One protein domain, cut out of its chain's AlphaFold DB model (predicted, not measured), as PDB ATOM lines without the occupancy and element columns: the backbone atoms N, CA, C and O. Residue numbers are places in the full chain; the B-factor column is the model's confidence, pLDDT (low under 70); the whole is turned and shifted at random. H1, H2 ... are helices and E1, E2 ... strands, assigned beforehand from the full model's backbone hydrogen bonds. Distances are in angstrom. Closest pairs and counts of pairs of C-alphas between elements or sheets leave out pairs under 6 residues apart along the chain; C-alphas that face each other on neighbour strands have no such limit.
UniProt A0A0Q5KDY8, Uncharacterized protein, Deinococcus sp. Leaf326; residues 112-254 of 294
ATOM      1  N   LEU A 112     -10.345 -18.464 -32.734       82.44
ATOM      2  CA  LEU A 112      -9.940 -18.996 -34.030       82.44
ATOM      3  C   LEU A 112     -10.696 -18.271 -35.139       82.44
ATOM      4  O   LEU A 112     -11.927 -18.232 -35.127       82.44
ATOM      5  N   TRP A 113      -9.963 -17.796 -36.134       88.75
ATOM      6  CA  TRP A 113     -10.496 -17.099 -37.291       88.75
ATOM      7  C   TRP A 113     -10.038 -17.770 -38.577       88.75
ATOM      8  O   TRP A 113      -8.861 -18.095 -38.738       88.75
ATOM      9  N   LEU A 114     -10.967 -17.948 -39.510       85.94
ATOM     10  CA  LEU A 114     -10.639 -18.199 -40.909       85.94
ATOM     11  C   LEU A 114     -10.390 -16.856 -41.576       85.94
ATOM     12  O   LEU A 114     -11.180 -15.938 -41.372       85.94
ATOM     13  N   TRP A 115      -9.335 -16.750 -42.376       91.31
ATOM     14  CA  TRP A 115      -9.062 -15.550 -43.160       91.31
ATOM     15  C   TRP A 115      -8.935 -15.877 -44.642       91.31
ATOM     16  O   TRP A 115      -8.534 -16.981 -45.021       91.31
ATOM     17  N   ALA A 116      -9.271 -14.911 -45.485       90.44
ATOM     18  CA  ALA A 116      -9.092 -14.996 -46.922       90.44
ATOM     19  C   ALA A 116      -8.692 -13.636 -47.493       90.44
ATOM     20  O   ALA A 116      -9.152 -12.598 -47.026       90.44
ATOM     21  N   LEU A 117      -7.843 -13.672 -48.513       90.25
ATOM     22  CA  LEU A 117      -7.441 -12.528 -49.314       90.25
ATOM     23  C   LEU A 117      -7.875 -12.781 -50.758       90.25
ATOM     24  O   LEU A 117      -7.527 -13.807 -51.355       90.25
ATOM     25  N   GLY A 118      -8.651 -11.861 -51.308       87.31
ATOM     26  CA  GLY A 118      -9.087 -11.825 -52.691       87.31
ATOM     27  C   GLY A 118      -8.160 -11.002 -53.580       87.31
ATOM     28  O   GLY A 118      -7.318 -10.244 -53.113       87.31
ATOM     29  N   ASP A 119      -8.338 -11.134 -54.890       83.44
ATOM     30  CA  ASP A 119      -7.591 -10.378 -55.906       83.44
ATOM     31  C   ASP A 119      -8.067  -8.924 -56.111       83.44
ATOM     32  O   ASP A 119      -7.646  -8.274 -57.066       83.44
ATOM     33  N   GLY A 120      -8.989  -8.430 -55.278       79.62
ATOM     34  CA  GLY A 120      -9.591  -7.097 -55.420       79.62
ATOM     35  C   GLY A 120     -10.654  -6.977 -56.524       79.62
ATOM     36  O   GLY A 120     -11.320  -5.954 -56.631       79.62
ATOM     37  N   THR A 121     -10.847  -8.005 -57.361       80.75
ATOM     38  CA  THR A 121     -11.891  -8.012 -58.417       80.75
ATOM     39  C   THR A 121     -13.183  -8.673 -57.966       80.75
ATOM     40  O   THR A 121     -14.207  -8.681 -58.657       80.75
ATOM     41  N   GLY A 122     -13.104  -9.306 -56.812       70.06
ATOM     42  CA  GLY A 122     -14.202  -9.998 -56.226       70.06
ATOM     43  C   GLY A 122     -14.465 -11.405 -56.785       70.06
ATOM     44  O   GLY A 122     -15.559 -11.945 -56.611       70.06
ATOM     45  N   GLN A 123     -13.507 -12.000 -57.499       77.31
ATOM     46  CA  GLN A 123     -13.737 -13.250 -58.239       77.31
ATOM     47  C   GLN A 123     -12.844 -14.400 -57.791       77.31
ATOM     48  O   GLN A 123     -13.241 -15.562 -57.897       77.31
ATOM     49  N   LYS A 124     -11.654 -14.100 -57.266       81.75
ATOM     50  CA  LYS A 124     -10.676 -15.117 -56.892       81.75
ATOM     51  C   LYS A 124     -10.169 -14.884 -55.477       81.75
ATOM     52  O   LYS A 124      -9.797 -13.771 -55.127       81.75
ATOM     53  N   ILE A 125     -10.126 -15.955 -54.688       81.94
ATOM     54  CA  ILE A 125      -9.323 -16.004 -53.464       81.94
ATOM     55  C   ILE A 125      -7.894 -16.333 -53.884       81.94
ATOM     56  O   ILE A 125      -7.665 -17.345 -54.546       81.94
ATOM     57  N   VAL A 126      -6.954 -15.457 -53.544       83.69
ATOM     58  CA  VAL A 126      -5.532 -15.618 -53.875       83.69
ATOM     59  C   VAL A 126      -4.743 -16.224 -52.724       83.69
ATOM     60  O   VAL A 126      -3.743 -16.888 -52.965       83.69
ATOM     61  N   ARG A 127      -5.184 -16.009 -51.479       84.25
ATOM     62  CA  ARG A 127      -4.595 -16.598 -50.268       84.25
ATOM     63  C   ARG A 127      -5.687 -16.827 -49.232       84.25
ATOM     64  O   ARG A 127      -6.697 -16.127 -49.232       84.25
ATOM     65  N   SER A 128      -5.507 -17.793 -48.346       84.50
ATOM     66  CA  SER A 128      -6.456 -18.036 -47.256       84.50
ATOM     67  C   SER A 128      -5.789 -18.814 -46.149       84.50
ATOM     68  O   SER A 128      -4.798 -19.486 -46.391       84.50
ATOM     69  N   GLY A 129      -6.333 -18.794 -44.944       81.56
ATOM     70  CA  GLY A 129      -5.734 -19.547 -43.864       81.56
ATOM     71  C   GLY A 129      -6.469 -19.424 -42.549       81.56
ATOM     72  O   GLY A 129      -7.675 -19.179 -42.500       81.56
ATOM     73  N   LEU A 130      -5.713 -19.633 -41.478       82.69
ATOM     74  CA  LEU A 130      -6.189 -19.516 -40.110       82.69
ATOM     75  C   LEU A 130      -5.382 -18.475 -39.348       82.69
ATOM     76  O   LEU A 130      -4.176 -18.349 -39.555       82.69
ATOM     77  N   ALA A 131      -6.048 -17.776 -38.439       87.25
ATOM     78  CA  ALA A 131      -5.437 -16.969 -37.398       87.25
ATOM     79  C   ALA A 131      -5.985 -17.418 -36.040       87.25
ATOM     80  O   ALA A 131      -7.172 -17.716 -35.906       87.25
ATOM     81  N   VAL A 132      -5.110 -17.513 -35.049       84.56
ATOM     82  CA  VAL A 132      -5.438 -17.897 -33.680       84.56
ATOM     83  C   VAL A 132      -5.002 -16.760 -32.786       84.56
ATOM     84  O   VAL A 132      -3.811 -16.483 -32.714       84.56
ATOM     85  N   PHE A 133      -5.956 -16.131 -32.117       87.12
ATOM     86  CA  PHE A 133      -5.722 -15.063 -31.158       87.12
ATOM     87  C   PHE A 133      -5.994 -15.583 -29.752       87.12
ATOM     88  O   PHE A 133      -7.150 -15.683 -29.333       87.12
ATOM     89  N   ASP A 134      -4.938 -15.974 -29.052       79.88
ATOM     90  CA  ASP A 134      -5.000 -16.618 -27.740       79.88
ATOM     91  C   ASP A 134      -4.579 -15.709 -26.584       79.88
ATOM     92  O   ASP A 134      -4.812 -16.061 -25.428       79.88
ATOM     93  N   ASP A 135      -4.031 -14.534 -26.888       79.19
ATOM     94  CA  ASP A 135      -3.581 -13.554 -25.904       79.19
ATOM     95  C   ASP A 135      -4.123 -12.152 -26.227       79.19
ATOM     96  O   ASP A 135      -4.658 -11.901 -27.313       79.19
ATOM     97  N   ASP A 136      -4.048 -11.238 -25.265       84.81
ATOM     98  CA  ASP A 136      -4.413  -9.839 -25.452       84.81
ATOM     99  C   ASP A 136      -3.540  -8.888 -24.630       84.81
ATOM    100  O   ASP A 136      -3.079  -9.190 -23.531       84.81
ATOM    101  N   ALA A 137      -3.334  -7.690 -25.168       76.62
ATOM    102  CA  ALA A 137      -2.550  -6.643 -24.532       76.62
ATOM    103  C   ALA A 137      -3.329  -5.329 -24.505       76.62
ATOM    104  O   ALA A 137      -4.057  -4.994 -25.439       76.62
ATOM    105  N   ALA A 138      -3.180  -4.575 -23.415       75.25
ATOM    106  CA  ALA A 138      -3.666  -3.206 -23.339       75.25
ATOM    107  C   ALA A 138      -2.614  -2.268 -23.934       75.25
ATOM    108  O   ALA A 138      -1.523  -2.138 -23.384       75.25
ATOM    109  N   GLU A 139      -2.971  -1.600 -25.021       75.56
ATOM    110  CA  GLU A 139      -2.116  -0.669 -25.748       75.56
ATOM    111  C   GLU A 139      -2.653   0.762 -25.663       75.56
ATOM    112  O   GLU A 139      -3.723   1.030 -25.109       75.56
ATOM    113  N   VAL A 140      -1.898   1.701 -26.238       75.12
ATOM    114  CA  VAL A 140      -2.224   3.138 -26.254       75.12
ATOM    115  C   VAL A 140      -3.619   3.416 -26.828       75.12
ATOM    116  O   VAL A 140      -4.322   4.289 -26.321       75.12
ATOM    117  N   TYR A 141      -4.033   2.668 -27.853       66.81
ATOM    118  CA  TYR A 141      -5.281   2.898 -28.591       66.81
ATOM    119  C   TYR A 141      -6.436   1.976 -28.172       66.81
ATOM    120  O   TYR A 141      -7.567   2.133 -28.629       66.81
ATOM    121  N   GLY A 142      -6.182   1.037 -27.260       69.94
ATOM    122  CA  GLY A 142      -7.172   0.089 -26.766       69.94
ATOM    123  C   GLY A 142      -6.567  -1.279 -26.486       69.94
ATOM    124  O   GLY A 142      -5.357  -1.472 -26.556       69.94
ATOM    125  N   ARG A 143      -7.417  -2.249 -26.138       75.25
ATOM    126  CA  ARG A 143      -6.976  -3.645 -26.056       75.25
ATOM    127  C   ARG A 143      -6.889  -4.242 -27.449       75.25
ATOM    128  O   ARG A 143      -7.832  -4.086 -28.219       75.25
ATOM    129  N   ILE A 144      -5.812  -4.962 -27.723       82.50
ATOM    130  CA  ILE A 144      -5.597  -5.703 -28.966       82.50
ATOM    131  C   ILE A 144      -5.457  -7.186 -28.647       82.50
ATOM    132  O   ILE A 144      -4.945  -7.543 -27.589       82.50
ATOM    133  N   ALA A 145      -5.891  -8.045 -29.557       88.44
ATOM    134  CA  ALA A 145      -5.546  -9.451 -29.524       88.44
ATOM    135  C   ALA A 145      -4.193  -9.700 -30.188       88.44
ATOM    136  O   ALA A 145      -3.859  -9.092 -31.210       88.44
ATOM    137  N   LEU A 146      -3.461 -10.643 -29.610       86.50
ATOM    138  CA  LEU A 146      -2.182 -11.142 -30.082       86.50
ATOM    139  C   LEU A 146      -2.327 -12.625 -30.410       86.50
ATOM    140  O   LEU A 146      -3.116 -13.339 -29.787       86.50
ATOM    141  N   GLY A 147      -1.584 -13.082 -31.408       86.56
ATOM    142  CA  GLY A 147      -1.716 -14.452 -31.857       86.56
ATOM    143  C   GLY A 147      -0.751 -14.852 -32.954       86.56
ATOM    144  O   GLY A 147       0.198 -14.136 -33.275       86.56
ATOM    145  N   ASP A 148      -1.051 -15.988 -33.570       84.19
ATOM    146  CA  ASP A 148      -0.350 -16.516 -34.734       84.19
ATOM    147  C   ASP A 148      -1.306 -16.610 -35.927       84.19
ATOM    148  O   ASP A 148      -2.483 -16.932 -35.773       84.19
ATOM    149  N   TYR A 149      -0.791 -16.451 -37.142       86.75
ATOM    150  CA  TYR A 149      -1.502 -16.842 -38.359       86.75
ATOM    151  C   TYR A 149      -0.705 -17.860 -39.170       86.75
ATOM    152  O   TYR A 149       0.518 -17.991 -39.061       86.75
ATOM    153  N   GLY A 150      -1.424 -18.597 -40.007       80.31
ATOM    154  CA  GLY A 150      -0.869 -19.495 -41.000       80.31
ATOM    155  C   GLY A 150      -1.639 -19.409 -42.307       80.31
ATOM    156  O   GLY A 150      -2.866 -19.425 -42.306       80.31
ATOM    157  N   ASP A 151      -0.903 -19.365 -43.413       77.69
ATOM    158  CA  ASP A 151      -1.442 -19.477 -44.771       77.69
ATOM    159  C   ASP A 151      -1.685 -20.954 -45.112       77.69
ATOM    160  O   ASP A 151      -0.790 -21.803 -44.944       77.69
ATOM    161  N   ALA A 152      -2.913 -21.262 -45.526       64.62
ATOM    162  CA  ALA A 152      -3.293 -22.535 -46.111       64.62
ATOM    163  C   ALA A 152      -2.738 -22.601 -47.537       64.62
ATOM    164  O   ALA A 152      -2.646 -21.608 -48.249       64.62
ATOM    165  N   ARG A 153      -2.317 -23.796 -47.952       57.34
ATOM    166  CA  ARG A 153      -1.722 -23.997 -49.277       57.34
ATOM    167  C   ARG A 153      -2.715 -23.565 -50.354       57.34
ATOM    168  O   ARG A 153      -3.844 -24.051 -50.334       57.34
ATOM    169  N   ASP A 154      -2.270 -22.766 -51.319       47.38
ATOM    170  CA  ASP A 154      -2.925 -22.741 -52.624       47.38
ATOM    171  C   ASP A 154      -2.741 -24.143 -53.245       47.38
ATOM    172  O   ASP A 154      -1.598 -24.579 -53.434       47.38
ATOM    173  N   PRO A 155      -3.816 -24.913 -53.491       40.34
ATOM    174  CA  PRO A 155      -3.701 -26.232 -54.103       40.34
ATOM    175  C   PRO A 155      -3.149 -26.186 -55.540       40.34
ATOM    176  O   PRO A 155      -2.710 -27.227 -56.031       40.34
ATOM    177  N   GLU A 156      -3.138 -25.024 -56.203       43.03
ATOM    178  CA  GLU A 156      -2.591 -24.856 -57.556       43.03
ATOM    179  C   GLU A 156      -1.082 -24.539 -57.569       43.03
ATOM    180  O   GLU A 156      -0.417 -24.809 -58.571       43.03
ATOM    181  N   ASP A 157      -0.501 -24.063 -56.459       45.53
ATOM    182  CA  ASP A 157       0.914 -23.661 -56.369       45.53
ATOM    183  C   ASP A 157       1.782 -24.707 -55.639       45.53
ATOM    184  O   ASP A 157       2.444 -24.465 -54.628       45.53
ATOM    185  N   VAL A 158       1.782 -25.934 -56.168       42.34
ATOM    186  CA  VAL A 158       2.530 -27.084 -55.616       42.34
ATOM    187  C   VAL A 158       4.062 -26.929 -55.741       42.34
ATOM    188  O   VAL A 158       4.812 -27.744 -55.202       42.34
ATOM    189  N   GLY A 159       4.537 -25.906 -56.464       38.19
ATOM    190  CA  GLY A 159       5.952 -25.686 -56.787       38.19
ATOM    191  C   GLY A 159       6.685 -24.723 -55.849       38.19
ATOM    192  O   GLY A 159       7.870 -24.930 -55.582       38.19
ATOM    193  N   ASN A 160       5.998 -23.717 -55.296       44.09
ATOM    194  CA  ASN A 160       6.582 -22.719 -54.395       44.09
ATOM    195  C   ASN A 160       6.109 -22.943 -52.958       44.09
ATOM    196  O   ASN A 160       5.255 -22.253 -52.414       44.09
ATOM    197  N   ASN A 161       6.718 -23.949 -52.342       44.38
ATOM    198  CA  ASN A 161       6.455 -24.494 -51.014       44.38
ATOM    199  C   ASN A 161       6.704 -23.499 -49.853       44.38
ATOM    200  O   ASN A 161       7.573 -23.731 -49.012       44.38
ATOM    201  N   VAL A 162       5.985 -22.375 -49.787       48.47
ATOM    202  CA  VAL A 162       6.128 -21.396 -48.701       48.47
ATOM    203  C   VAL A 162       4.793 -21.184 -48.003       48.47
ATOM    204  O   VAL A 162       4.081 -20.213 -48.211       48.47
ATOM    205  N   SER A 163       4.466 -22.125 -47.123       58.47
ATOM    206  CA  SER A 163       3.515 -21.876 -46.046       58.47
ATOM    207  C   SER A 163       4.059 -20.768 -45.144       58.47
ATOM    208  O   SER A 163       5.064 -20.973 -44.466       58.47
ATOM    209  N   TYR A 164       3.406 -19.607 -45.131       64.69
ATOM    210  CA  TYR A 164       3.753 -18.539 -44.200       64.69
ATOM    211  C   TYR A 164       3.133 -18.818 -42.834       64.69
ATOM    212  O   TYR A 164       1.981 -19.245 -42.727       64.69
ATOM    213  N   THR A 165       3.925 -18.603 -41.792       76.38
ATOM    214  CA  THR A 165       3.459 -18.479 -40.415       76.38
ATOM    215  C   THR A 165       4.081 -17.235 -39.813       76.38
ATOM    216  O   THR A 165       5.181 -16.828 -40.204       76.38
ATOM    217  N   GLY A 166       3.410 -16.645 -38.842       83.12
ATOM    218  CA  GLY A 166       3.980 -15.566 -38.060       83.12
ATOM    219  C   GLY A 166       2.971 -14.968 -37.102       83.12
ATOM    220  O   GLY A 166       1.914 -15.554 -36.891       83.12
ATOM    221  N   GLY A 167       3.317 -13.819 -36.532       85.75
ATOM    222  CA  GLY A 167       2.476 -13.142 -35.555       85.75
ATOM    223  C   GLY A 167       1.267 -12.480 -36.206       85.75
ATOM    224  O   GLY A 167       1.334 -12.019 -37.347       85.75
ATOM    225  N   ALA A 168       0.173 -12.414 -35.467       91.94
ATOM    226  CA  ALA A 168      -1.048 -11.729 -35.843       91.94
ATOM    227  C   ALA A 168      -1.463 -10.759 -34.734       91.94
ATOM    228  O   ALA A 168      -1.332 -11.059 -33.548       91.94
ATOM    229  N   PHE A 169      -1.989  -9.609 -35.142       93.06
ATOM    230  CA  PHE A 169      -2.509  -8.572 -34.260       93.06
ATOM    231  C   PHE A 169      -3.905  -8.187 -34.737       93.06
ATOM    232  O   PHE A 169      -4.101  -8.032 -35.947       93.06
ATOM    233  N   PHE A 170      -4.853  -8.028 -33.815       93.00
ATOM    234  CA  PHE A 170      -6.220  -7.637 -34.156       93.00
ATOM    235  C   PHE A 170      -6.827  -6.677 -33.130       93.00
ATOM    236  O   PHE A 170      -6.838  -6.964 -31.935       93.00
ATOM    237  N   GLY A 171      -7.331  -5.532 -33.591       88.50
ATOM    238  CA  GLY A 171      -7.979  -4.516 -32.762       88.50
ATOM    239  C   GLY A 171      -7.577  -3.091 -33.172       88.50
ATOM    240  O   GLY A 171      -7.140  -2.896 -34.304       88.50
ATOM    241  N   PRO A 172      -7.704  -2.098 -32.274       81.88
ATOM    242  CA  PRO A 172      -7.268  -0.720 -32.512       81.88
ATOM    243  C   PRO A 172      -5.746  -0.601 -32.411       81.88
ATOM    244  O   PRO A 172      -5.192  -0.488 -31.317       81.88
ATOM    245  N   LEU A 173      -5.058  -0.651 -33.553       83.88
ATOM    246  CA  LEU A 173      -3.593  -0.674 -33.616       83.88
ATOM    247  C   LEU A 173      -2.986   0.716 -33.831       83.88
ATOM    248  O   LEU A 173      -1.908   0.990 -33.305       83.88
ATOM    249  N   THR A 174      -3.657   1.590 -34.583       84.75
ATOM    250  CA  THR A 174      -3.161   2.933 -34.916       84.75
ATOM    251  C   THR A 174      -4.045   4.068 -34.420       84.75
ATOM    252  O   THR A 174      -3.549   5.188 -34.307       84.75
ATOM    253  N   ASP A 175      -5.317   3.808 -34.113       73.75
ATOM    254  CA  ASP A 175      -6.222   4.814 -33.554       73.75
ATOM    255  C   ASP A 175      -7.323   4.189 -32.683       73.75
ATOM    256  O   ASP A 175      -7.670   3.011 -32.823       73.75
ATOM    257  N   ILE A 176      -7.872   4.979 -31.757       69.06
ATOM    258  CA  ILE A 176      -8.919   4.532 -30.837       69.06
ATOM    259  C   ILE A 176     -10.185   4.211 -31.621       69.06
ATOM    260  O   ILE A 176     -10.727   5.046 -32.341       69.06
ATOM    261  N   GLY A 177     -10.704   3.007 -31.391       66.94
ATOM    262  CA  GLY A 177     -11.944   2.553 -32.006       66.94
ATOM    263  C   GLY A 177     -11.786   2.116 -33.455       66.94
ATOM    264  O   GLY A 177     -12.794   1.712 -34.019       66.94
ATOM    265  N   GLN A 178     -10.574   2.146 -34.026       77.69
ATOM    266  CA  GLN A 178     -10.341   1.516 -35.318       77.69
ATOM    267  C   GLN A 178     -10.287  -0.004 -35.192       77.69
ATOM    268  O   GLN A 178      -9.790  -0.530 -34.195       77.69
ATOM    269  N   LEU A 179     -10.798  -0.717 -36.191       84.56
ATOM    270  CA  LEU A 179     -10.706  -2.170 -36.243       84.56
ATOM    271  C   LEU A 179      -9.701  -2.562 -37.325       84.56
ATOM    272  O   LEU A 179      -9.893  -2.266 -38.497       84.56
ATOM    273  N   GLN A 180      -8.593  -3.183 -36.920       93.69
ATOM    274  CA  GLN A 180      -7.451  -3.388 -37.809       93.69
ATOM    275  C   GLN A 180      -6.804  -4.744 -37.579       93.69
ATOM    276  O   GLN A 180      -6.586  -5.152 -36.436       93.69
ATOM    277  N   VAL A 181      -6.419  -5.409 -38.662       95.81
ATOM    278  CA  VAL A 181      -5.674  -6.669 -38.646       95.81
ATOM    279  C   VAL A 181      -4.282  -6.443 -39.215       95.81
ATOM    280  O   VAL A 181      -4.100  -5.788 -40.244       95.81
ATOM    281  N   ARG A 182      -3.266  -7.001 -38.557       96.31
ATOM    282  CA  ARG A 182      -1.892  -7.023 -39.072       96.31
ATOM    283  C   ARG A 182      -1.320  -8.423 -38.956       96.31
ATOM    284  O   ARG A 182      -1.284  -8.996 -37.870       96.31
ATOM    285  N   PHE A 183      -0.805  -8.942 -40.062       94.12
ATOM    286  CA  PHE A 183      -0.046 -10.188 -40.097       94.12
ATOM    287  C   PHE A 183       1.433  -9.879 -40.294       94.12
ATOM    288  O   PHE A 183       1.814  -9.167 -41.221       94.12
ATOM    289  N   VAL A 184       2.283 -10.421 -39.427       90.25
ATOM    290  CA  VAL A 184       3.738 -10.237 -39.441       90.25
ATOM    291  C   VAL A 184       4.391 -11.567 -39.749       90.25
ATOM    292  O   VAL A 184       4.263 -12.526 -38.995       90.25
ATOM    293  N   ARG A 185       5.116 -11.650 -40.858       84.81
ATOM    294  CA  ARG A 185       5.791 -12.884 -41.262       84.81
ATOM    295  C   ARG A 185       6.940 -13.205 -40.304       84.81
ATOM    296  O   ARG A 185       7.799 -12.357 -40.055       84.81
ATOM    297  N   ALA A 186       7.004 -14.448 -39.823       73.25
ATOM    298  CA  ALA A 186       8.149 -14.913 -39.048       73.25
ATOM    299  C   ALA A 186       9.384 -15.005 -39.955       73.25
ATOM    300  O   ALA A 186       9.422 -15.780 -40.913       73.25
ATOM    301  N   SER A 187      10.400 -14.194 -39.672       71.19
ATOM    302  CA  SER A 187      11.681 -14.224 -40.376       71.19
ATOM    303  C   SER A 187      12.793 -13.655 -39.484       71.19
ATOM    304  O   SER A 187      12.520 -13.129 -38.406       71.19
ATOM    305  N   THR A 188      14.053 -13.739 -39.924       71.12
ATOM    306  CA  THR A 188      15.188 -13.084 -39.242       71.12
ATOM    307  C   THR A 188      15.043 -11.562 -39.175       71.12
ATOM    308  O   THR A 188      15.688 -10.911 -38.357       71.12
ATOM    309  N   THR A 189      14.205 -10.987 -40.037       77.94
ATOM    310  CA  THR A 189      13.828  -9.576 -40.040       77.94
ATOM    311  C   THR A 189      12.309  -9.513 -40.209       77.94
ATOM    312  O   THR A 189      11.821  -9.627 -41.335       77.94
ATOM    313  N   PRO A 190      11.537  -9.452 -39.110       78.31
ATOM    314  CA  PRO A 190      10.083  -9.494 -39.190       78.31
ATOM    315  C   PRO A 190       9.569  -8.346 -40.063       78.31
ATOM    316  O   PRO A 190      10.008  -7.205 -39.929       78.31
ATOM    317  N   SER A 191       8.651  -8.666 -40.970       85.00
ATOM    318  CA  SER A 191       8.010  -7.705 -41.866       85.00
ATOM    319  C   SER A 191       6.509  -7.954 -41.899       85.00
ATOM    320  O   SER A 191       6.051  -9.094 -41.769       85.00
ATOM    321  N   PHE A 192       5.738  -6.875 -42.035       89.94
ATOM    322  CA  PHE A 192       4.304  -6.987 -42.275       89.94
ATOM    323  C   PHE A 192       4.070  -7.707 -43.605       89.94
ATOM    324  O   PHE A 192       4.767  -7.436 -44.580       89.94
ATOM    325  N   ASP A 193       3.124  -8.641 -43.608       90.38
ATOM    326  CA  ASP A 193       2.663  -9.403 -44.771       90.38
ATOM    327  C   ASP A 193       1.334  -8.831 -45.274       90.38
ATOM    328  O   ASP A 193       1.232  -8.438 -46.430       90.38
ATOM    329  N   ILE A 194       0.343  -8.736 -44.384       94.00
ATOM    330  CA  ILE A 194      -0.984  -8.193 -44.687       94.00
ATOM    331  C   ILE A 194      -1.311  -7.111 -43.662       94.00
ATOM    332  O   ILE A 194      -1.101  -7.309 -42.459       94.00
ATOM    333  N   LEU A 195      -1.810  -5.978 -44.149       96.81
ATOM    334  CA  LEU A 195      -2.380  -4.914 -43.341       96.81
ATOM    335  C   LEU A 195      -3.804  -4.687 -43.823       96.81
ATOM    336  O   LEU A 195      -3.982  -4.373 -44.991       96.81
ATOM    337  N   ALA A 196      -4.781  -4.875 -42.941       96.81
ATOM    338  CA  ALA A 196      -6.177  -4.662 -43.273       96.81
ATOM    339  C   ALA A 196      -6.855  -3.745 -42.252       96.81
ATOM    340  O   ALA A 196      -6.656  -3.930 -41.045       96.81
ATOM    341  N   ASP A 197      -7.628  -2.781 -42.731       94.75
ATOM    342  CA  ASP A 197      -8.321  -1.757 -41.957       94.75
ATOM    343  C   ASP A 197      -9.810  -1.785 -42.306       94.75
ATOM    344  O   ASP A 197     -10.188  -1.759 -43.467       94.75
ATOM    345  N   ASP A 198     -10.673  -1.890 -41.299       86.38
ATOM    346  CA  ASP A 198     -12.115  -1.913 -41.527       86.38
ATOM    347  C   ASP A 198     -12.667  -0.484 -41.601       86.38
ATOM    348  O   ASP A 198     -12.535   0.309 -40.664       86.38
ATOM    349  N   ASP A 199     -13.294  -0.160 -42.729       79.31
ATOM    350  CA  ASP A 199     -13.729   1.196 -43.074       79.31
ATOM    351  C   ASP A 199     -14.760   1.783 -42.102       79.31
ATOM    352  O   ASP A 199     -14.779   2.992 -41.837       79.31
ATOM    353  N   ASP A 200     -15.658   0.946 -41.580       75.31
ATOM    354  CA  ASP A 200     -16.765   1.386 -40.731       75.31
ATOM    355  C   ASP A 200     -16.559   1.086 -39.239       75.31
ATOM    356  O   ASP A 200     -17.353   1.534 -38.397       75.31
ATOM    357  N   ASN A 201     -15.430   0.455 -38.909       77.75
ATOM    358  CA  ASN A 201     -14.972   0.104 -37.572       77.75
ATOM    359  C   ASN A 201     -15.976  -0.750 -36.793       77.75
ATOM    360  O   ASN A 201     -16.207  -0.549 -35.589       77.75
ATOM    361  N   ARG A 202     -16.632  -1.682 -37.483       76.00
ATOM    362  CA  ARG A 202     -17.646  -2.567 -36.928       76.00
ATOM    363  C   ARG A 202     -17.446  -3.993 -37.407       76.00
ATOM    364  O   ARG A 202     -17.153  -4.292 -38.551       76.00
ATOM    365  N   PHE A 203     -17.723  -4.916 -36.493       77.00
ATOM    366  CA  PHE A 203     -17.903  -6.302 -36.886       77.00
ATOM    367  C   PHE A 203     -19.185  -6.469 -37.685       77.00
ATOM    368  O   PHE A 203     -20.277  -6.134 -37.217       77.00
ATOM    369  N   GLU A 204     -19.037  -7.101 -38.835       77.75
ATOM    370  CA  GLU A 204     -20.136  -7.630 -39.617       77.75
ATOM    371  C   GLU A 204     -20.585  -8.984 -39.050       77.75
ATOM    372  O   GLU A 204     -19.935  -9.578 -38.182       77.75
ATOM    373  N   GLN A 205     -21.711  -9.501 -39.544       74.56
ATOM    374  CA  GLN A 205     -22.150 -10.865 -39.249       74.56
ATOM    375  C   GLN A 205     -22.319 -11.675 -40.531       74.56
ATOM    376  O   GLN A 205     -23.107 -11.316 -41.404       74.56
ATOM    377  N   ILE A 206     -21.631 -12.814 -40.613       66.31
ATOM    378  CA  ILE A 206     -21.780 -13.792 -41.695       66.31
ATOM    379  C   ILE A 206     -22.242 -15.102 -41.067       66.31
ATOM    380  O   ILE A 206     -21.556 -15.666 -40.222       66.31
ATOM    381  N   GLU A 207     -23.439 -15.563 -41.439       71.62
ATOM    382  CA  GLU A 207     -24.053 -16.781 -40.881       71.62
ATOM    383  C   GLU A 207     -24.145 -16.769 -39.335       71.62
ATOM    384  O   GLU A 207     -24.069 -17.805 -38.675       71.62
ATOM    385  N   GLY A 208     -24.310 -15.578 -38.745       68.38
ATOM    386  CA  GLY A 208     -24.375 -15.374 -37.293       68.38
ATOM    387  C   GLY A 208     -23.016 -15.356 -36.582       68.38
ATOM    388  O   GLY A 208     -22.986 -15.233 -35.360       68.38
ATOM    389  N   GLN A 209     -21.907 -15.456 -37.320       73.94
ATOM    390  CA  GLN A 209     -20.553 -15.317 -36.786       73.94
ATOM    391  C   GLN A 209     -20.014 -13.900 -37.012       73.94
ATOM    392  O   GLN A 209     -20.242 -13.345 -38.092       73.94
ATOM    393  N   PRO A 210     -19.273 -13.321 -36.048       80.25
ATOM    394  CA  PRO A 210     -18.550 -12.073 -36.257       80.25
ATOM    395  C   PRO A 210     -17.595 -12.169 -37.447       80.25
ATOM    396  O   PRO A 210     -16.854 -13.149 -37.592       80.25
ATOM    397  N   ALA A 211     -17.600 -11.136 -38.279       83.75
ATOM    398  CA  ALA A 211     -16.757 -11.035 -39.451       83.75
ATOM    399  C   ALA A 211     -16.062  -9.673 -39.521       83.75
ATOM    400  O   ALA A 211     -16.635  -8.646 -39.171       83.75
ATOM    401  N   PHE A 212     -14.818  -9.699 -39.977       91.69
ATOM    402  CA  PHE A 212     -14.019  -8.534 -40.335       91.69
ATOM    403  C   PHE A 212     -13.936  -8.464 -41.856       91.69
ATOM    404  O   PHE A 212     -13.782  -9.511 -42.499       91.69
ATOM    405  N   TYR A 213     -14.003  -7.266 -42.425       92.25
ATOM    406  CA  TYR A 213     -13.871  -7.061 -43.858       92.25
ATOM    407  C   TYR A 213     -13.090  -5.786 -44.152       92.25
ATOM    408  O   TYR A 213     -13.232  -4.794 -43.459       92.25
ATOM    409  N   ASP A 214     -12.307  -5.834 -45.215       93.69
ATOM    410  CA  ASP A 214     -11.592  -4.705 -45.789       93.69
ATOM    411  C   ASP A 214     -11.572  -4.908 -47.318       93.69
ATOM    412  O   ASP A 214     -11.342  -6.029 -47.787       93.69
ATOM    413  N   ASP A 215     -11.878  -3.883 -48.114       91.81
ATOM    414  CA  ASP A 215     -11.817  -3.953 -49.578       91.81
ATOM    415  C   ASP A 215     -10.488  -3.481 -50.186       91.81
ATOM    416  O   ASP A 215     -10.266  -3.730 -51.379       91.81
ATOM    417  N   ASP A 216      -9.581  -2.900 -49.399       92.88
ATOM    418  CA  ASP A 216      -8.306  -2.355 -49.865       92.88
ATOM    419  C   ASP A 216      -7.074  -2.793 -49.053       92.88
ATOM    420  O   ASP A 216      -6.018  -2.161 -49.125       92.88
ATOM    421  N   ALA A 217      -7.142  -3.958 -48.406       94.75
ATOM    422  CA  ALA A 217      -6.042  -4.517 -47.626       94.75
ATOM    423  C   ALA A 217      -4.706  -4.555 -48.388       94.75
ATOM    424  O   ALA A 217      -4.572  -5.101 -49.491       94.75
ATOM    425  N   GLU A 218      -3.669  -4.022 -47.750       96.06
ATOM    426  CA  GLU A 218      -2.324  -3.915 -48.290       96.06
ATOM    427  C   GLU A 218      -1.562  -5.243 -48.155       96.06
ATOM    428  O   GLU A 218      -1.458  -5.825 -47.070       96.06
ATOM    429  N   VAL A 219      -0.938  -5.691 -49.248       92.38
ATOM    430  CA  VAL A 219      -0.104  -6.898 -49.292       92.38
ATOM    431  C   VAL A 219       1.357  -6.515 -49.492       92.38
ATOM    432  O   VAL A 219       1.700  -5.778 -50.421       92.38
ATOM    433  N   ARG A 220       2.245  -7.062 -48.661       91.62
ATOM    434  CA  ARG A 220       3.679  -6.755 -48.659       91.62
ATOM    435  C   ARG A 220       4.566  -7.979 -48.893       91.62
ATOM    436  O   ARG A 220       4.299  -9.105 -48.459       91.62
ATOM    437  N   ASP A 221       5.680  -7.752 -49.585       85.69
ATOM    438  CA  ASP A 221       6.709  -8.764 -49.813       85.69
ATOM    439  C   ASP A 221       7.579  -9.018 -48.567       85.69
ATOM    440  O   ASP A 221       7.329  -8.530 -47.467       85.69
ATOM    441  N   ARG A 222       8.631  -9.834 -48.710       81.62
ATOM    442  CA  ARG A 222       9.547 -10.147 -47.596       81.62
ATOM    443  C   ARG A 222      10.353  -8.946 -47.115       81.62
ATOM    444  O   ARG A 222      10.760  -8.938 -45.957       81.62
ATOM    445  N   ASN A 223      10.548  -7.955 -47.973       83.75
ATOM    446  CA  ASN A 223      11.276  -6.736 -47.662       83.75
ATOM    447  C   ASN A 223      10.358  -5.669 -47.041       83.75
ATOM    448  O   ASN A 223      10.817  -4.565 -46.768       83.75
ATOM    449  N   GLY A 224       9.072  -5.982 -46.829       83.56
ATOM    450  CA  GLY A 224       8.077  -5.037 -46.329       83.56
ATOM    451  C   GLY A 224       7.645  -4.005 -47.372       83.56
ATOM    452  O   GLY A 224       7.095  -2.973 -46.997       83.56
ATOM    453  N   THR A 225       7.905  -4.260 -48.657       90.75
ATOM    454  CA  THR A 225       7.465  -3.401 -49.763       90.75
ATOM    455  C   THR A 225       6.063  -3.806 -50.197       90.75
ATOM    456  O   THR A 225       5.799  -4.995 -50.378       90.75
ATOM    457  N   THR A 226       5.176  -2.833 -50.394       94.50
ATOM    458  CA  THR A 226       3.836  -3.046 -50.955       94.50
ATOM    459  C   THR A 226       3.935  -3.657 -52.347       94.50
ATOM    460  O   THR A 226       4.568  -3.091 -53.239       94.50
ATOM    461  N   VAL A 227       3.307  -4.812 -52.539       91.25
ATOM    462  CA  VAL A 227       3.251  -5.514 -53.830       91.25
ATOM    463  C   VAL A 227       1.850  -5.567 -54.421       91.25
ATOM    464  O   VAL A 227       1.700  -5.935 -55.584       91.25
ATOM    465  N   GLY A 228       0.834  -5.178 -53.655       91.44
ATOM    466  CA  GLY A 228      -0.533  -5.088 -54.141       91.44
ATOM    467  C   GLY A 228      -1.524  -4.728 -53.046       91.44
ATOM    468  O   GLY A 228      -1.152  -4.564 -51.886       91.44
ATOM    469  N   TYR A 229      -2.781  -4.646 -53.466       93.69
ATOM    470  CA  TYR A 229      -3.955  -4.430 -52.630       93.69
ATOM    471  C   TYR A 229      -5.002  -5.491 -52.981       93.69
ATOM    472  O   TYR A 229      -5.020  -5.971 -54.122       93.69
ATOM    473  N   GLY A 230      -5.851  -5.871 -52.033       90.50
ATOM    474  CA  GLY A 230      -6.921  -6.833 -52.275       90.50
ATOM    475  C   GLY A 230      -7.973  -6.847 -51.175       90.50
ATOM    476  O   GLY A 230      -7.759  -6.326 -50.095       90.50
ATOM    477  N   GLU A 231      -9.101  -7.498 -51.448       91.44
ATOM    478  CA  GLU A 231     -10.173  -7.666 -50.460       91.44
ATOM    479  C   GLU A 231      -9.731  -8.656 -49.375       91.44
ATOM    480  O   GLU A 231      -9.404  -9.803 -49.688       91.44
ATOM    481  N   PHE A 232      -9.766  -8.273 -48.107       93.88
ATOM    482  CA  PHE A 232      -9.463  -9.149 -46.983       93.88
ATOM    483  C   PHE A 232     -10.705  -9.390 -46.131       93.88
ATOM    484  O   PHE A 232     -11.494  -8.493 -45.859       93.88
ATOM    485  N   ALA A 233     -10.888 -10.629 -45.689       92.75
ATOM    486  CA  ALA A 233     -11.980 -10.975 -44.797       92.75
ATOM    487  C   ALA A 233     -11.534 -11.979 -43.744       92.75
ATOM    488  O   ALA A 233     -10.745 -12.887 -44.029       92.75
ATOM    489  N   MET A 234     -12.104 -11.863 -42.546       92.75
ATOM    490  CA  MET A 234     -11.992 -12.879 -41.506       92.75
ATOM    491  C   MET A 234     -13.359 -13.233 -40.943       92.75
ATOM    492  O   MET A 234     -14.201 -12.363 -40.771       92.75
ATOM    493  N   ILE A 235     -13.568 -14.507 -40.619       86.06
ATOM    494  CA  ILE A 235     -14.782 -14.990 -39.955       86.06
ATOM    495  C   ILE A 235     -14.369 -15.749 -38.701       86.06
ATOM    496  O   ILE A 235     -13.527 -16.655 -38.764       86.06
ATOM    497  N   GLN A 236     -14.956 -15.384 -37.564       86.44
ATOM    498  CA  GLN A 236     -14.696 -16.060 -36.303       86.44
ATOM    499  C   GLN A 236     -15.331 -17.449 -36.337       86.44
ATOM    500  O   GLN A 236     -16.530 -17.607 -36.541       86.44
ATOM    501  N   VAL A 237     -14.513 -18.476 -36.137       81.00
ATOM    502  CA  VAL A 237     -14.967 -19.870 -36.058       81.00
ATOM    503  C   VAL A 237     -15.346 -20.218 -34.623       81.00
ATOM    504  O   VAL A 237     -16.316 -20.930 -34.381       81.00
ATOM    505  N   THR A 238     -14.552 -19.750 -33.660       73.31
ATOM    506  CA  THR A 238     -14.803 -19.952 -32.230       73.31
ATOM    507  C   THR A 238     -14.097 -18.882 -31.409       73.31
ATOM    508  O   THR A 238     -12.980 -18.496 -31.737       73.31
ATOM    509  N   THR A 239     -14.714 -18.440 -30.312       72.50
ATOM    510  CA  THR A 239     -14.099 -17.550 -29.310       72.50
ATOM    511  C   THR A 239     -13.201 -18.300 -28.323       72.50
ATOM    512  O   THR A 239     -12.480 -17.683 -27.544       72.50
ATOM    513  N   GLN A 240     -13.242 -19.636 -28.318       63.41
ATOM    514  CA  GLN A 240     -12.458 -20.456 -27.399       63.41
ATOM    515  C   GLN A 240     -11.171 -20.943 -28.047       63.41
ATOM    516  O   GLN A 240     -11.205 -21.706 -29.014       63.41
ATOM    517  N   VAL A 241     -10.042 -20.600 -27.430       63.66
ATOM    518  CA  VAL A 241      -8.749 -21.212 -27.732       63.66
ATOM    519  C   VAL A 241      -8.402 -22.170 -26.593       63.66
ATOM    520  O   VAL A 241      -8.201 -21.773 -25.448       63.66
ATOM    521  N   SER A 242      -8.446 -23.473 -26.873       46.19
ATOM    522  CA  SER A 242      -8.212 -24.512 -25.864       46.19
ATOM    523  C   SER A 242      -6.713 -24.772 -25.709       46.19
ATOM    524  O   SER A 242      -6.149 -25.578 -26.447       46.19
ATOM    525  N   GLY A 243      -6.075 -24.115 -24.738       47.88
ATOM    526  CA  GLY A 243      -4.625 -24.221 -24.530       47.88
ATOM    527  C   GLY A 243      -3.828 -23.609 -25.685       47.88
ATOM    528  O   GLY A 243      -4.410 -23.134 -26.652       47.88
ATOM    529  N   SER A 244      -2.497 -23.609 -25.566       41.03
ATOM    530  CA  SER A 244      -1.525 -23.039 -26.516       41.03
ATOM    531  C   SER A 244      -1.526 -23.751 -27.879       41.03
ATOM    532  O   SER A 244      -0.533 -24.345 -28.304       41.03
ATOM    533  N   ALA A 245      -2.667 -23.772 -28.557       44.09
ATOM    534  CA  ALA A 245      -2.803 -24.244 -29.915       44.09
ATOM    535  C   ALA A 245      -2.209 -23.170 -30.823       44.09
ATOM    536  O   ALA A 245      -2.923 -22.310 -31.324       44.09
ATOM    537  N   SER A 246      -0.891 -23.212 -31.038       51.06
ATOM    538  CA  SER A 246      -0.286 -22.361 -32.062       51.06
ATOM    539  C   SER A 246      -0.958 -22.651 -33.405       51.06
ATOM    540  O   SER A 246      -1.380 -23.787 -33.670       51.06
ATOM    541  N   ALA A 247      -1.028 -21.661 -34.297       46.47
ATOM    542  CA  ALA A 247      -1.561 -21.849 -35.650       46.47
ATOM    543  C   ALA A 247      -0.895 -23.042 -36.380       46.47
ATOM    544  O   ALA A 247      -1.491 -23.667 -37.258       46.47
ATOM    545  N   THR A 248       0.317 -23.427 -35.959       41.47
ATOM    546  CA  THR A 248       1.047 -24.617 -36.419       41.47
ATOM    547  C   THR A 248       0.382 -25.941 -36.012       41.47
ATOM    548  O   THR A 248       0.387 -26.881 -36.804       41.47
ATOM    549  N   ALA A 249      -0.217 -26.037 -34.822       40.09
ATOM    550  CA  ALA A 249      -0.910 -27.236 -34.341       40.09
ATOM    551  C   ALA A 249      -2.299 -27.421 -34.989       40.09
ATOM    552  O   ALA A 249      -2.720 -28.550 -35.242       40.09
ATOM    553  N   LEU A 250      -2.981 -26.323 -35.336       46.06
ATOM    554  CA  LEU A 250      -4.302 -26.346 -35.985       46.06
ATOM    555  C   LEU A 250      -4.243 -26.574 -37.509       46.06
ATOM    556  O   LEU A 250      -5.251 -26.956 -38.110       46.06
ATOM    557  N   ARG A 251      -3.048 -26.485 -38.124       40.94
ATOM    558  CA  ARG A 251      -2.787 -26.915 -39.517       40.94
ATOM    559  C   ARG A 251      -3.219 -28.361 -39.802       40.94
ATOM    560  O   ARG A 251      -3.470 -28.678 -40.960       40.94
ATOM    561  N   LEU A 252      -3.308 -29.233 -38.790       35.41
ATOM    562  CA  LEU A 252      -3.726 -30.632 -38.968       35.41
ATOM    563  C   LEU A 252      -5.250 -30.847 -38.960       35.41
ATOM    564  O   LEU A 252      -5.701 -31.879 -39.449       35.41
ATOM    565  N   GLN A 253      -6.042 -29.910 -38.428       34.38
ATOM    566  CA  GLN A 253      -7.508 -30.031 -38.365       34.38
ATOM    567  C   GLN A 253      -8.230 -29.253 -39.473       34.38
ATOM    568  O   GLN A 253      -9.343 -29.615 -39.840       34.38
ATOM    569  N   ALA A 254      -7.584 -28.241 -40.062       34.31
ATOM    570  CA  ALA A 254      -8.146 -27.428 -41.147       34.31
ATOM    571  C   ALA A 254      -8.115 -28.101 -42.536       34.31
ATOM    572  O   ALA A 254      -8.571 -27.522 -43.517       34.31
TER     573      ALA A 254
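What this domain is: This is residues 112 to 254 of the 294 residues of an uncharacterized protein of Deinococcus sp. Leaf326 (UniProt A0A0Q5KDY8). Eight antiparallel strands ring one axis as a closed barrel, in the order E1, E2, E3, E4, E5, E6, E8, E9 and back to E1. The short strand E7 extends the wall along the beginning of E8, the small helix H1 packs on the outside by E2 and E3, and residues 155 to 160 stick out in the link from E3 to E4. The printed part has 143 residues, with nine named strands followed by one named helix, and its class is mostly strand. It is compact, with a radius of gyration of the C-alphas of 14.5 A and spans of 41 by 37 by 35 A.

Where its parts are: Find C-alpha 112 at (-9.940, -18.996, -34.030), where E1, residues 112 to 118, begins. E2, residues 125 to 139, runs 32.5 A and bends by 82 degrees at residue 135; E3, residues 142 to 152, runs 30.0 A. Next come E4, residues 165 to 171, E5, residues 180 to 185, E6, residues 191 to 197, and E7, residues 204 to 206. E8, residues 209 to 220, runs 28.3 A and bends by 75 degrees at residue 216. E9, residues 226 to 238, runs 31.4 A to C-alpha 238 at (-14.803, -19.952, -32.230) and bends by 72 degrees at residue 229. H1, residues 247 to 250, ends at C-alpha 250, (-4.302, -26.346, -35.985).

How they stand to each other: Go round the barrel from E1: E1 to E6 form a meander, each strand the antiparallel neighbour of the one before, and E7, E8 and E9 form another. Within hydrogen-bond range you find N 113 and O 131 at 2.8 A for E1 and E2, N 132 and O 148 at 2.8 A for E2 and E3, N 145 and O 170 at 2.8 A for E3 and E4, N 184 and O 167 at 2.8 A for E4 and E5, and N 181 and O 196 at 2.8 A for E5 and E6. E6 and E8 are antiparallel neighbours, with N 218 and O 195 at 2.8 A; E8 and E9 form a hairpin, with N 212 and O 234 at 2.8 A. E9 and E1 close the ring, with N 116 and O 233 at 2.9 A. E8 is staggered: E7 pairs with its residues 209 to 211, with N 211 and O 204 at 2.8 A. H1 is on the barrel, outside it, at a height over the sheet of 7.9 A; the closest C-alphas of H1 and E3 are those of Ala 247 and Asp 148, 5.5 A apart. H1 is too short for any O i to N i+4 pair, and its one O i to N i+3 pair is not within range.

The domain as a whole: The C-alphas farthest apart are those of Val 140 and Gly 159, 42.8 A. The printed part has no cut, and its one long link is E3 to E4. Mean pLDDT of the printed part is 76.7; 34 residues are under 70, among them 152 to 164 and 240 to 254.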